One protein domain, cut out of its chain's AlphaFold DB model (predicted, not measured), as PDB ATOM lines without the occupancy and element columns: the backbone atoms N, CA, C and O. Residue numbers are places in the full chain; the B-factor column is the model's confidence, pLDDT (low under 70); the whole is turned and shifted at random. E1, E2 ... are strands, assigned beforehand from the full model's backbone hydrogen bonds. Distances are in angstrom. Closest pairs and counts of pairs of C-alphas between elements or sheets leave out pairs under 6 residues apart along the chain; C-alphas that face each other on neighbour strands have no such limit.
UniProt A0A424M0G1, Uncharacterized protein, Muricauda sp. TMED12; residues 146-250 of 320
ATOM      1  N   ASP A 146     201.560 305.239 250.385       81.62
ATOM      2  CA  ASP A 146     200.856 306.323 251.056       81.62
ATOM      3  C   ASP A 146     200.974 306.097 252.568       81.62
ATOM      4  O   ASP A 146     200.480 305.105 253.111       81.62
ATOM      5  N   SER A 147     201.660 307.011 253.241       84.81
ATOM      6  CA  SER A 147     201.688 307.118 254.692       84.81
ATOM      7  C   SER A 147     200.760 308.240 255.122       84.81
ATOM      8  O   SER A 147     200.689 309.292 254.482       84.81
ATOM      9  N   LEU A 148     200.023 308.009 256.203       91.62
ATOM     10  CA  LEU A 148     199.168 309.017 256.805       91.62
ATOM     11  C   LEU A 148     199.891 309.596 258.019       91.62
ATOM     12  O   LEU A 148     199.989 308.956 259.064       91.62
ATOM     13  N   GLU A 149     200.399 310.812 257.878       94.06
ATOM     14  CA  GLU A 149     200.915 311.584 259.000       94.06
ATOM     15  C   GLU A 149     199.750 312.254 259.721       94.06
ATOM     16  O   GLU A 149     198.874 312.842 259.084       94.06
ATOM     17  N   THR A 150     199.742 312.183 261.051       96.38
ATOM     18  CA  THR A 150     198.710 312.817 261.875       96.38
ATOM     19  C   THR A 150     199.347 313.679 262.956       96.38
ATOM     20  O   THR A 150     200.399 313.337 263.499       96.38
ATOM     21  N   ARG A 151     198.721 314.812 263.282       96.69
ATOM     22  CA  ARG A 151     199.120 315.648 264.421       96.69
ATOM     23  C   ARG A 151     197.903 316.154 265.175       96.69
ATOM     24  O   ARG A 151     196.913 316.558 264.573       96.69
ATOM     25  N   LYS A 152     197.984 316.148 266.504       97.56
ATOM     26  CA  LYS A 152     196.935 316.681 267.375       97.56
ATOM     27  C   LYS A 152     197.237 318.137 267.709       97.56
ATOM     28  O   LYS A 152     198.283 318.433 268.277       97.56
ATOM     29  N   ILE A 153     196.296 319.019 267.404       97.88
ATOM     30  CA  ILE A 153     196.346 320.438 267.745       97.88
ATOM     31  C   ILE A 153     195.443 320.686 268.950       97.88
ATOM     32  O   ILE A 153     194.323 320.176 269.014       97.88
ATOM     33  N   ILE A 154     195.935 321.470 269.909       98.12
ATOM     34  CA  ILE A 154     195.171 321.987 271.046       98.12
ATOM     35  C   ILE A 154     195.438 323.490 271.100       98.12
ATOM     36  O   ILE A 154     196.592 323.897 271.201       98.12
ATOM     37  N   ASP A 155     194.391 324.305 271.018       98.00
ATOM     38  CA  ASP A 155     194.502 325.768 271.053       98.00
ATOM     39  C   ASP A 155     193.381 326.373 271.918       98.00
ATOM     40  O   ASP A 155     192.393 325.717 272.264       98.00
ATOM     41  N   THR A 156     193.560 327.627 272.326       98.12
ATOM     42  CA  THR A 156     192.616 328.385 273.143       98.12
ATOM     43  C   THR A 156     192.377 329.760 272.541       98.12
ATOM     44  O   THR A 156     193.289 330.580 272.433       98.12
ATOM     45  N   LYS A 157     191.115 330.068 272.224       98.06
ATOM     46  CA  LYS A 157     190.707 331.431 271.874       98.06
ATOM     47  C   LYS A 157     190.127 332.143 273.085       98.06
ATOM     48  O   LYS A 157     189.378 331.567 273.872       98.06
ATOM     49  N   ARG A 158     190.472 333.421 273.228       97.75
ATOM     50  CA  ARG A 158     190.008 334.287 274.313       97.75
ATOM     51  C   ARG A 158     189.537 335.613 273.742       97.75
ATOM     52  O   ARG A 158     190.260 336.251 272.982       97.75
ATOM     53  N   HIS A 159     188.356 336.052 274.161       96.94
ATOM     54  CA  HIS A 159     187.862 337.402 273.907       96.94
ATOM     55  C   HIS A 159     187.344 338.007 275.197       96.94
ATOM     56  O   HIS A 159     186.558 337.397 275.924       96.94
ATOM     57  N   ARG A 160     187.749 339.250 275.440       94.69
ATOM     58  CA  ARG A 160     187.259 340.059 276.545       94.69
ATOM     59  C   ARG A 160     186.713 341.353 275.982       94.69
ATOM     60  O   ARG A 160     187.399 342.051 275.236       94.69
ATOM     61  N   ASN A 161     185.489 341.685 276.358       93.06
ATOM     62  CA  ASN A 161     184.887 342.938 275.933       93.06
ATOM     63  C   ASN A 161     185.610 344.147 276.533       93.06
ATOM     64  O   ASN A 161     186.214 344.075 277.609       93.06
ATOM     65  N   LYS A 162     185.499 345.292 275.850       89.94
ATOM     66  CA  LYS A 162     185.857 346.587 276.439       89.94
ATOM     67  C   LYS A 162     184.894 346.898 277.583       89.94
ATOM     68  O   LYS A 162     183.749 346.450 277.574       89.94
ATOM     69  N   HIS A 163     185.358 347.652 278.578       85.88
ATOM     70  CA  HIS A 163     184.496 348.081 279.679       85.88
ATOM     71  C   HIS A 163     183.302 348.857 279.111       85.88
ATOM     72  O   HIS A 163     183.489 349.720 278.258       85.88
ATOM     73  N   CYS A 164     182.089 348.506 279.539       82.69
ATOM     74  CA  CYS A 164     180.857 349.180 279.126       82.69
ATOM     75  C   CYS A 164     180.511 349.168 277.632       82.69
ATOM     76  O   CYS A 164     179.633 349.903 277.194       82.69
ATOM     77  N   SER A 165     181.133 348.287 276.849       87.31
ATOM     78  CA  SER A 165     180.682 348.019 275.486       87.31
ATOM     79  C   SER A 165     179.340 347.286 275.456       87.31
ATOM     80  O   SER A 165     178.986 346.538 276.375       87.31
ATOM     81  N   THR A 166     178.640 347.438 274.337       90.31
ATOM     82  CA  THR A 166     177.521 346.575 273.958       90.31
ATOM     83  C   THR A 166     177.971 345.111 273.839       90.31
ATOM     84  O   THR A 166     179.174 344.837 273.738       90.31
ATOM     85  N   PRO A 167     177.028 344.150 273.849       93.19
ATOM     86  CA  PRO A 167     177.329 342.756 273.547       93.19
ATOM     87  C   PRO A 167     178.087 342.602 272.225       93.19
ATOM     88  O   PRO A 167     177.702 343.197 271.217       93.19
ATOM     89  N   THR A 168     179.127 341.770 272.222       96.25
ATOM     90  CA  THR A 168     179.950 341.505 271.035       96.25
ATOM     91  C   THR A 168     179.701 340.081 270.565       96.25
ATOM     92  O   THR A 168     179.860 339.134 271.339       96.25
ATOM     93  N   LYS A 169     179.321 339.926 269.295       97.12
ATOM     94  CA  LYS A 169     179.298 338.621 268.628       97.12
ATOM     95  C   LYS A 169     180.716 338.275 268.199       97.12
ATOM     96  O   LYS A 169     181.367 339.079 267.541       97.12
ATOM     97  N   ILE A 170     181.173 337.091 268.574       97.31
ATOM     98  CA  ILE A 170     182.509 336.600 268.254       97.31
ATOM     99  C   ILE A 170     182.386 335.488 267.224       97.31
ATOM    100  O   ILE A 170     181.531 334.611 267.361       97.31
ATOM    101  N   ASN A 171     183.246 335.544 266.211       97.81
ATOM    102  CA  ASN A 171     183.448 334.488 265.232       97.81
ATOM    103  C   ASN A 171     184.956 334.297 265.056       97.81
ATOM    104  O   ASN A 171     185.618 335.146 264.462       97.81
ATOM    105  N   TRP A 172     185.502 333.225 265.621       98.25
ATOM    106  CA  TRP A 172     186.893 332.848 265.393       98.25
ATOM    107  C   TRP A 172     186.952 331.804 264.289       98.25
ATOM    108  O   TRP A 172     186.388 330.723 264.446       98.25
ATOM    109  N   GLU A 173     187.656 332.120 263.206       98.06
ATOM    110  CA  GLU A 173     187.952 331.170 262.135       98.06
ATOM    111  C   GLU A 173     189.249 330.420 262.442       98.06
ATOM    112  O   GLU A 173     190.284 331.025 262.734       98.06
ATOM    113  N   ILE A 174     189.186 329.095 262.373       98.00
ATOM    114  CA  ILE A 174     190.326 328.195 262.494       98.00
ATOM    115  C   ILE A 174     190.526 327.586 261.113       98.00
ATOM    116  O   ILE A 174     189.597 326.997 260.567       98.00
ATOM    117  N   LYS A 175     191.722 327.738 260.544       97.19
ATOM    118  CA  LYS A 175     192.075 327.223 259.215       97.19
ATOM    119  C   LYS A 175     193.154 326.157 259.345       97.19
ATOM    120  O   LYS A 175     194.006 326.258 260.226       97.19
ATOM    121  N   SER A 176     193.099 325.149 258.482       94.12
ATOM    122  CA  SER A 176     194.178 324.173 258.352       94.12
ATOM    123  C   SER A 176     195.360 324.780 257.599       94.12
ATOM    124  O   SER A 176     195.211 325.751 256.854       94.12
ATOM    125  N   TYR A 177     196.536 324.171 257.742       92.25
ATOM    126  CA  TYR A 177     197.701 324.479 256.906       92.25
ATOM    127  C   TYR A 177     197.570 323.791 255.537       92.25
ATOM    128  O   TYR A 177     198.345 322.896 255.191       92.25
ATOM    129  N   SER A 178     196.541 324.169 254.771       86.81
ATOM    130  CA  SER A 178     196.196 323.534 253.492       86.81
ATOM    131  C   SER A 178     197.318 323.602 252.460       86.81
ATOM    132  O   SER A 178     197.470 322.666 251.677       86.81
ATOM    133  N   ASP A 179     198.123 324.665 252.498       88.88
ATOM    134  CA  ASP A 179     199.238 324.887 251.570       88.88
ATOM    135  C   ASP A 179     200.354 323.842 251.747       88.88
ATOM    136  O   ASP A 179     201.059 323.505 250.801       88.88
ATOM    137  N   GLU A 180     200.459 323.250 252.940       91.56
ATOM    138  CA  GLU A 180     201.381 322.153 253.256       91.56
ATOM    139  C   GLU A 180     200.733 320.761 253.116       91.56
ATOM    140  O   GLU A 180     201.333 319.746 253.484       91.56
ATOM    141  N   GLY A 181     199.494 320.696 252.615       93.50
ATOM    142  CA  GLY A 181     198.733 319.461 252.428       93.50
ATOM    143  C   GLY A 181     198.028 318.930 253.682       93.50
ATOM    144  O   GLY A 181     197.473 317.831 253.628       93.50
ATOM    145  N   TRP A 182     198.022 319.678 254.791       97.31
ATOM    146  CA  TRP A 182     197.308 319.290 256.012       97.31
ATOM    147  C   TRP A 182     195.803 319.528 255.889       97.31
ATOM    148  O   TRP A 182     195.340 320.608 255.501       97.31
ATOM    149  N   LYS A 183     195.028 318.519 256.284       97.62
ATOM    150  CA  LYS A 183     193.565 318.559 256.325       97.62
ATOM    151  C   LYS A 183     193.070 318.222 257.721       97.62
ATOM    152  O   LYS A 183     193.565 317.295 258.345       97.62
ATOM    153  N   ILE A 184     192.075 318.952 258.203       97.88
ATOM    154  CA  ILE A 184     191.439 318.666 259.490       97.88
ATOM    155  C   ILE A 184     190.571 317.417 259.345       97.88
ATOM    156  O   ILE A 184     189.707 317.349 258.468       97.88
ATOM    157  N   ASN A 185     190.760 316.453 260.240       97.88
ATOM    158  CA  ASN A 185     189.797 315.384 260.442       97.88
ATOM    159  C   ASN A 185     188.577 315.980 261.165       97.88
ATOM    160  O   ASN A 185     188.633 316.294 262.356       97.88
ATOM    161  N   VAL A 186     187.479 316.174 260.434       98.00
ATOM    162  CA  VAL A 186     186.284 316.884 260.920       98.00
ATOM    163  C   VAL A 186     185.675 316.230 262.167       98.00
ATOM    164  O   VAL A 186     185.221 316.933 263.076       98.00
ATOM    165  N   ASP A 187     185.733 314.903 262.254       97.94
ATOM    166  CA  ASP A 187     185.162 314.133 263.365       97.94
ATOM    167  C   ASP A 187     186.013 314.223 264.638       97.94
ATOM    168  O   ASP A 187     185.537 313.987 265.751       97.94
ATOM    169  N   SER A 188     187.277 314.628 264.500       98.00
ATOM    170  CA  SER A 188     188.195 314.805 265.625       98.00
ATOM    171  C   SER A 188     188.007 316.126 266.384       98.00
ATOM    172  O   SER A 188     188.582 316.289 267.464       98.00
ATOM    173  N   ILE A 189     187.223 317.070 265.844       98.38
ATOM    174  CA  ILE A 189     187.056 318.409 266.423       98.38
ATOM    175  C   ILE A 189     186.243 318.321 267.720       98.38
ATOM    176  O   ILE A 189     185.049 318.010 267.707       98.38
ATOM    177  N   LYS A 190     186.877 318.664 268.845       97.94
ATOM    178  CA  LYS A 190     186.290 318.623 270.191       97.94
ATOM    179  C   LYS A 190     186.482 319.946 270.921       97.94
ATOM    180  O   LYS A 190     187.570 320.521 270.903       97.94
ATOM    181  N   ILE A 191     185.433 320.392 271.608       98.00
ATOM    182  CA  ILE A 191     185.535 321.450 272.616       98.00
ATOM    183  C   ILE A 191     185.932 320.786 273.927       98.00
ATOM    184  O   ILE A 191     185.259 319.859 274.372       98.00
ATOM    185  N   LEU A 192     187.052 321.223 274.491       96.38
ATOM    186  CA  LEU A 192     187.602 320.661 275.720       96.38
ATOM    187  C   LEU A 192     187.105 321.425 276.943       96.38
ATOM    188  O   LEU A 192     186.720 320.805 277.928       96.38
ATOM    189  N   ASP A 193     187.107 322.755 276.864       96.12
ATOM    190  CA  ASP A 193     186.667 323.628 277.946       96.12
ATOM    191  C   ASP A 193     186.048 324.918 277.397       96.12
ATOM    192  O   ASP A 193     186.446 325.437 276.346       96.12
ATOM    193  N   VAL A 194     185.066 325.436 278.132       95.38
ATOM    194  CA  VAL A 194     184.408 326.714 277.866       95.38
ATOM    195  C   VAL A 194     184.310 327.476 279.179       95.38
ATOM    196  O   VAL A 194     183.463 327.192 280.024       95.38
ATOM    197  N   SER A 195     185.142 328.506 279.325       93.19
ATOM    198  CA  SER A 195     185.084 329.409 280.469       93.19
ATOM    199  C   SER A 195     184.316 330.672 280.096       93.19
ATOM    200  O   SER A 195     184.775 331.508 279.311       93.19
ATOM    201  N   THR A 196     183.130 330.806 280.679       89.75
ATOM    202  CA  THR A 196     182.233 331.957 280.530       89.75
ATOM    203  C   THR A 196     181.935 332.567 281.888       89.75
ATOM    204  O   THR A 196     181.740 331.844 282.867       89.75
ATOM    205  N   ARG A 197     181.787 333.893 281.968       82.56
ATOM    206  CA  ARG A 197     181.088 334.496 283.111       82.56
ATOM    207  C   ARG A 197     179.568 334.433 282.814       82.56
ATOM    208  O   ARG A 197     179.166 334.568 281.671       82.56
ATOM    209  N   SER A 198     178.700 334.305 283.829       75.75
ATOM    210  CA  SER A 198     177.215 334.307 283.676       75.75
ATOM    211  C   SER A 198     176.611 335.225 282.557       75.75
ATOM    212  O   SER A 198     176.769 336.444 282.497       75.75
ATOM    213  N   GLY A 199     175.904 334.648 281.593       79.69
ATOM    214  CA  GLY A 199     175.295 335.411 280.492       79.69
ATOM    215  C   GLY A 199     176.213 335.741 279.305       79.69
ATOM    216  O   GLY A 199     175.690 336.215 278.294       79.69
ATOM    217  N   ASP A 200     177.515 335.434 279.376       89.94
ATOM    218  CA  ASP A 200     178.304 335.107 278.182       89.94
ATOM    219  C   ASP A 200     177.835 333.736 277.664       89.94
ATOM    220  O   ASP A 200     177.518 332.847 278.457       89.94
ATOM    221  N   VAL A 201     177.755 333.561 276.344       93.69
ATOM    222  CA  VAL A 201     177.227 332.337 275.723       93.69
ATOM    223  C   VAL A 201     178.183 331.861 274.644       93.69
ATOM    224  O   VAL A 201     178.457 332.584 273.689       93.69
ATOM    225  N   PHE A 202     178.660 330.625 274.756       95.50
ATOM    226  CA  PHE A 202     179.278 329.932 273.633       95.50
ATOM    227  C   PHE A 202     178.178 329.316 272.765       95.50
ATOM    228  O   PHE A 202     177.354 328.548 273.257       95.50
ATOM    229  N   SER A 203     178.136 329.682 271.485       94.88
ATOM    230  CA  SER A 203     177.085 329.247 270.556       94.88
ATOM    231  C   SER A 203     177.390 327.902 269.898       94.88
ATOM    232  O   SER A 203     176.482 327.307 269.327       94.88
ATOM    233  N   GLY A 204     178.640 327.432 269.949       95.44
ATOM    234  CA  GLY A 204     179.045 326.143 269.389       95.44
ATOM    235  C   GLY A 204     180.068 326.228 268.254       95.44
ATOM    236  O   GLY A 204     180.677 327.270 267.989       95.44
ATOM    237  N   LEU A 205     180.248 325.076 267.608       96.75
ATOM    238  CA  LEU A 205     181.088 324.847 266.432       96.75
ATOM    239  C   LEU A 205     180.251 324.946 265.154       96.75
ATOM    240  O   LEU A 205     179.214 324.295 265.052       96.75
ATOM    241  N   PHE A 206     180.738 325.696 264.171       97.81
ATOM    242  CA  PHE A 206     180.068 325.935 262.892       97.81
ATOM    243  C   PHE A 206     181.023 325.701 261.719       97.81
ATOM    244  O   PHE A 206     182.236 325.626 261.909       97.81
ATOM    245  N   ASP A 207     180.456 325.600 260.516       97.50
ATOM    246  CA  ASP A 207     181.183 325.585 259.238       97.50
ATOM    247  C   ASP A 207     182.332 324.561 259.182       97.50
ATOM    248  O   ASP A 207     183.401 324.839 258.645       97.50
ATOM    249  N   LYS A 208     182.136 323.379 259.783       98.00
ATOM    250  CA  LYS A 208     183.179 322.351 259.855       98.00
ATOM    251  C   LYS A 208     183.508 321.817 258.460       98.00
ATOM    252  O   LYS A 208     182.631 321.308 257.766       98.00
ATOM    253  N   SER A 209     184.778 321.863 258.091       98.12
ATOM    254  CA  SER A 209     185.304 321.295 256.854       98.12
ATOM    255  C   SER A 209     186.728 320.777 257.066       98.12
ATOM    256  O   SER A 209     187.354 321.003 258.102       98.12
ATOM    257  N   SER A 210     187.278 320.104 256.056       97.25
ATOM    258  CA  SER A 210     188.679 319.680 256.083       97.25
ATOM    259  C   SER A 210     189.676 320.846 256.018       97.25
ATOM    260  O   SER A 210     190.864 320.628 256.237       97.25
ATOM    261  N   THR A 211     189.228 322.055 255.667       97.19
ATOM    262  CA  THR A 211     190.076 323.254 255.548       97.19
ATOM    263  C   THR A 211     189.923 324.211 256.726       97.19
ATOM    264  O   THR A 211     190.726 325.131 256.868       97.19
ATOM    265  N   GLY A 212     188.921 324.017 257.585       97.94
ATOM    266  CA  GLY A 212     188.703 324.886 258.731       97.94
ATOM    267  C   GLY A 212     187.373 324.674 259.442       97.94
ATOM    268  O   GLY A 212     186.570 323.819 259.080       97.94
ATOM    269  N   PHE A 213     187.153 325.465 260.484       98.38
ATOM    270  CA  PHE A 213     185.883 325.566 261.198       98.38
ATOM    271  C   PHE A 213     185.785 326.907 261.934       98.38
ATOM    272  O   PHE A 213     186.780 327.609 262.125       98.38
ATOM    273  N   SER A 214     184.582 327.234 262.394       98.25
ATOM    274  CA  SER A 214     184.289 328.478 263.106       98.25
ATOM    275  C   SER A 214     183.850 328.204 264.546       98.25
ATOM    276  O   SER A 214     183.010 327.339 264.802       98.25
ATOM    277  N   LEU A 215     184.368 328.981 265.497       97.94
ATOM    278  CA  LEU A 215     183.882 329.034 266.878       97.94
ATOM    279  C   LEU A 215     183.088 330.323 267.075       97.94
ATOM    280  O   LEU A 215     183.628 331.418 266.898       97.94
ATOM    281  N   ARG A 216     181.814 330.204 267.466       98.12
ATOM    282  CA  ARG A 216     180.927 331.365 267.626       98.12
ATOM    283  C   ARG A 216     180.442 331.524 269.058       98.12
ATOM    284  O   ARG A 216     180.233 330.548 269.777       98.12
ATOM    285  N   GLY A 217     180.222 332.768 269.468       96.88
ATOM    286  CA  GLY A 217     179.685 333.086 270.788       96.88
ATOM    287  C   GLY A 217     179.235 334.535 270.924       96.88
ATOM    288  O   GLY A 217     179.398 335.357 270.021       96.88
ATOM    289  N   LEU A 218     178.670 334.848 272.083       96.44
ATOM    290  CA  LEU A 218     178.218 336.174 272.473       96.44
ATOM    291  C   LEU A 218     178.831 336.536 273.826       96.44
ATOM    292  O   LEU A 218     178.614 335.838 274.814       96.44
ATOM    293  N   VAL A 219     179.555 337.651 273.872       94.50
ATOM    294  CA  VAL A 219     180.177 338.164 275.100       94.50
ATOM    295  C   VAL A 219     179.418 339.402 275.554       94.50
ATOM    296  O   VAL A 219     179.276 340.360 274.788       94.50
ATOM    297  N   ARG A 220     178.918 339.396 276.790       92.00
ATOM    298  CA  ARG A 220     178.096 340.457 277.383       92.00
ATOM    299  C   ARG A 220     178.801 341.060 278.589       92.00
ATOM    300  O   ARG A 220     179.289 340.358 279.468       92.00
ATOM    301  N   ASN A 221     178.812 342.385 278.662       87.06
ATOM    302  CA  ASN A 221     179.211 343.055 279.893       87.06
ATOM    303  C   ASN A 221     178.108 342.933 280.946       87.06
ATOM    304  O   ASN A 221     176.925 342.850 280.609       87.06
ATOM    305  N   ARG A 222     178.502 342.919 282.219       80.62
ATOM    306  CA  ARG A 222     177.589 342.852 283.363       80.62
ATOM    307  C   ARG A 222     177.632 344.106 284.213       80.62
ATOM    308  O   ARG A 222     178.693 344.667 284.425       80.62
ATOM    309  N   GLY A 223     176.499 344.416 284.834       70.81
ATOM    310  CA  GLY A 223     176.381 345.498 285.807       70.81
ATOM    311  C   GLY A 223     176.062 346.843 285.164       70.81
ATOM    312  O   GLY A 223     176.033 346.981 283.942       70.81
ATOM    313  N   HIS A 224     175.783 347.833 286.009       71.50
ATOM    314  CA  HIS A 224     175.588 349.204 285.561       71.50
ATOM    315  C   HIS A 224     176.930 349.839 285.230       71.50
ATOM    316  O   HIS A 224     177.884 349.733 285.992       71.50
ATOM    317  N   CYS A 225     176.986 350.524 284.098       71.06
ATOM    318  CA  CYS A 225     178.148 351.287 283.681       71.06
ATOM    319  C   CYS A 225     178.225 352.596 284.451       71.06
ATOM    320  O   CYS A 225     177.833 353.644 283.950       71.06
ATOM    321  N   THR A 226     178.691 352.513 285.696       74.69
ATOM    322  CA  THR A 226     178.993 353.695 286.505       74.69
ATOM    323  C   THR A 226     180.509 353.850 286.654       74.69
ATOM    324  O   THR A 226     181.224 352.839 286.652       74.69
ATOM    325  N   PRO A 227     181.012 355.088 286.823       68.00
ATOM    326  CA  PRO A 227     182.446 355.383 286.933       68.00
ATOM    327  C   PRO A 227     183.178 354.622 288.051       68.00
ATOM    328  O   PRO A 227     184.400 354.531 288.031       68.00
ATOM    329  N   PHE A 228     182.440 354.069 289.020       73.25
ATOM    330  CA  PHE A 228     182.975 353.427 290.224       73.25
ATOM    331  C   PHE A 228     182.718 351.910 290.282       73.25
ATOM    332  O   PHE A 228     182.903 351.286 291.328       73.25
ATOM    333  N   THR A 229     182.263 351.288 289.190       65.31
ATOM    334  CA  THR A 229     181.965 349.846 289.188       65.31
ATOM    335  C   THR A 229     183.206 348.957 289.093       65.31
ATOM    336  O   THR A 229     184.161 349.231 288.368       65.31
ATOM    337  N   ARG A 230     183.163 347.828 289.818       67.19
ATOM    338  CA  ARG A 230     184.107 346.710 289.655       67.19
ATOM    339  C   ARG A 230     183.950 346.099 288.259       67.19
ATOM    340  O   ARG A 230     182.864 346.108 287.694       67.19
ATOM    341  N   ASP A 231     185.042 345.557 287.725       71.88
ATOM    342  CA  ASP A 231     185.184 345.116 286.335       71.88
ATOM    343  C   ASP A 231     183.996 344.320 285.750       71.88
ATOM    344  O   ASP A 231     183.914 343.091 285.850       71.88
ATOM    345  N   ALA A 232     183.143 345.064 285.051       80.69
ATOM    346  CA  ALA A 232     181.958 344.640 284.319       80.69
ATOM    347  C   ALA A 232     182.231 343.829 283.038       80.69
ATOM    348  O   ALA A 232     181.286 343.424 282.360       80.69
ATOM    349  N   ARG A 233     183.494 343.627 282.637       89.38
ATOM    350  CA  ARG A 233     183.807 343.055 281.317       89.38
ATOM    351  C   ARG A 233     183.395 341.585 281.219       89.38
ATOM    352  O   ARG A 233     183.793 340.761 282.055       89.38
ATOM    353  N   GLY A 234     182.651 341.268 280.162       91.62
ATOM    354  CA  GLY A 234     182.397 339.895 279.725       91.62
ATOM    355  C   GLY A 234     183.679 339.226 279.237       91.62
ATOM    356  O   GLY A 234     184.605 339.904 278.768       91.62
ATOM    357  N   ASN A 235     183.750 337.904 279.371       94.75
ATOM    358  CA  ASN A 235     184.919 337.121 278.988       94.75
ATOM    359  C   ASN A 235     184.504 335.726 278.518       94.75
ATOM    360  O   ASN A 235     183.919 334.962 279.285       94.75
ATOM    361  N   LEU A 236     184.889 335.388 277.288       95.94
ATOM    362  CA  LEU A 236     184.711 334.062 276.711       95.94
ATOM    363  C   LEU A 236     186.081 333.472 276.385       95.94
ATOM    364  O   LEU A 236     186.856 334.058 275.623       95.94
ATOM    365  N   VAL A 237     186.361 332.309 276.962       97.50
ATOM    366  CA  VAL A 237     187.533 331.489 276.654       97.50
ATOM    367  C   VAL A 237     187.039 330.132 276.180       97.50
ATOM    368  O   VAL A 237     186.230 329.507 276.860       97.50
ATOM    369  N   VAL A 238     187.509 329.692 275.018       97.88
ATOM    370  CA  VAL A 238     187.168 328.387 274.448       97.88
ATOM    371  C   VAL A 238     188.460 327.653 274.134       97.88
ATOM    372  O   VAL A 238     189.258 328.124 273.320       97.88
ATOM    373  N   THR A 239     188.647 326.498 274.766       98.31
ATOM    374  CA  THR A 239     189.754 325.579 274.501       98.31
ATOM    375  C   THR A 239     189.235 324.407 273.684       98.31
ATOM    376  O   THR A 239     188.213 323.798 274.008       98.31
ATOM    377  N   TYR A 240     189.934 324.087 272.603       98.38
ATOM    378  CA  TYR A 240     189.504 323.092 271.628       98.38
ATOM    379  C   TYR A 240     190.681 322.247 271.154       98.38
ATOM    380  O   TYR A 240     191.844 322.632 271.283       98.38
ATOM    381  N   SER A 241     190.368 321.084 270.591       98.38
ATOM    382  CA  SER A 241     191.348 320.212 269.956       98.38
ATOM    383  C   SER A 241     190.821 319.603 268.672       98.38
ATOM    384  O   SER A 241     189.622 319.357 268.558       98.38
ATOM    385  N   TYR A 242     191.724 319.303 267.751       98.38
ATOM    386  CA  TYR A 242     191.438 318.567 266.525       98.38
ATOM    387  C   TYR A 242     192.697 317.834 266.054       98.38
ATOM    388  O   TYR A 242     193.800 318.083 266.544       98.38
ATOM    389  N   VAL A 243     192.530 316.897 265.132       98.19
ATOM    390  CA  VAL A 243     193.603 316.175 264.455       98.19
ATOM    391  C   VAL A 243     193.682 316.687 263.025       98.19
ATOM    392  O   VAL A 243     192.665 316.819 262.345       98.19
ATOM    393  N   GLU A 244     194.894 316.986 262.579       97.81
ATOM    394  CA  GLU A 244     195.193 317.184 261.168       97.81
ATOM    395  C   GLU A 244     195.875 315.947 260.605       97.81
ATOM    396  O   GLU A 244     196.675 315.300 261.283       97.81
ATOM    397  N   GLU A 245     195.564 315.650 259.352       97.38
ATOM    398  CA  GLU A 245     196.069 314.513 258.607       97.38
ATOM    399  C   GLU A 245     196.684 314.997 257.296       97.38
ATOM    400  O   GLU A 245     196.147 315.887 256.624       97.38
ATOM    401  N   ARG A 246     197.811 314.398 256.917       95.38
ATOM    402  CA  ARG A 246     198.472 314.632 255.636       95.38
ATOM    403  C   ARG A 246     198.915 313.303 255.050       95.38
ATOM    404  O   ARG A 246     199.518 312.482 255.735       95.38
ATOM    405  N   LYS A 247     198.639 313.103 253.764       92.31
ATOM    406  CA  LYS A 247     199.178 311.961 253.020       92.31
ATOM    407  C   LYS A 247     200.577 312.304 252.530       92.31
ATOM    408  O   LYS A 247     200.733 313.243 251.751       92.31
ATOM    409  N   THR A 248     201.573 311.546 252.966       88.06
ATOM    410  CA  THR A 248     202.943 311.635 252.463       88.06
ATOM    411  C   THR A 248     203.300 310.358 251.722       88.06
ATOM    412  O   THR A 248     202.915 309.257 252.108       88.06
ATOM    413  N   LYS A 249     204.007 310.500 250.600       82.94
ATOM    414  CA  LYS A 249     204.535 309.351 249.863       82.94
ATOM    415  C   LYS A 249     205.880 308.999 250.467       82.94
ATOM    416  O   LYS A 249     206.844 309.737 250.274       82.94
ATOM    417  N   ILE A 250     205.940 307.893 251.199       75.69
ATOM    418  CA  ILE A 250     207.215 307.367 251.680       75.69
ATOM    419  C   ILE A 250     207.784 306.472 250.573       75.69
ATOM    420  O   ILE A 250     207.044 305.630 250.045       75.69
TER     421      ILE A 250
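This is residues 146 to 250 of the 320 residues of an uncharacterized protein of Muricauda sp. TMED12 (UniProt A0A424M0G1). Two three-stranded sheets lie face to face as a long, narrow sandwich, their strands running nearly in line with its length. At one end the paired strands E1 and E6 run on past E3 as a two-stranded ribbon; at the other, the loop of residues 220 to 234 reaches out. The printed part has 105 residues and six named strands, E1 to E6 in chain order, with no named helix: all strand. Both sheets are antiparallel, ordered E1, E6, E3 and E2, E5, E4. The whole is loose, a rod of 65 by 20 by 18 A with a radius of gyration of the C-alphas of 17.6 A.

E1, residues 146 to 160, is the antiparallel neighbour of E6, residues 235 to 250, with N 147 and O 248 2.8 A apart. E3, residues 183 to 196, is antiparallel to E6, with N 190 and O 241 at 2.8 A, and bends by 76 degrees at residue 187. E2, residues 168 to 175, is antiparallel to E5, residues 212 to 219, with N 174 and O 213 at 2.8 A. E4, residues 201 to 209, forms a hairpin with E5, with N 203 and O 216 at 2.8 A. The planes of the two sheets are 7 degrees apart. The closest C-alphas of E3 and E4 are Val 186 and Ser 209, 6.1 A; E2 and E6 are apart.

E1 begins at C-alpha 146 (200.856, 306.323, 251.056) and spans 44.4 A. E2 spans 22.2 A, E3 29.9 A, E4 23.3 A and E5 22.7 A. E6 spans 46.1 A, ending at C-alpha 250 (207.215, 307.367, 251.680).

The C-alphas farthest apart, of Phe 228 and Ile 250, are 64.8 A apart. The printed part has no cut, and the link E5 to E6 is long. Residues 227, 229 and 230 have pLDDT under 70.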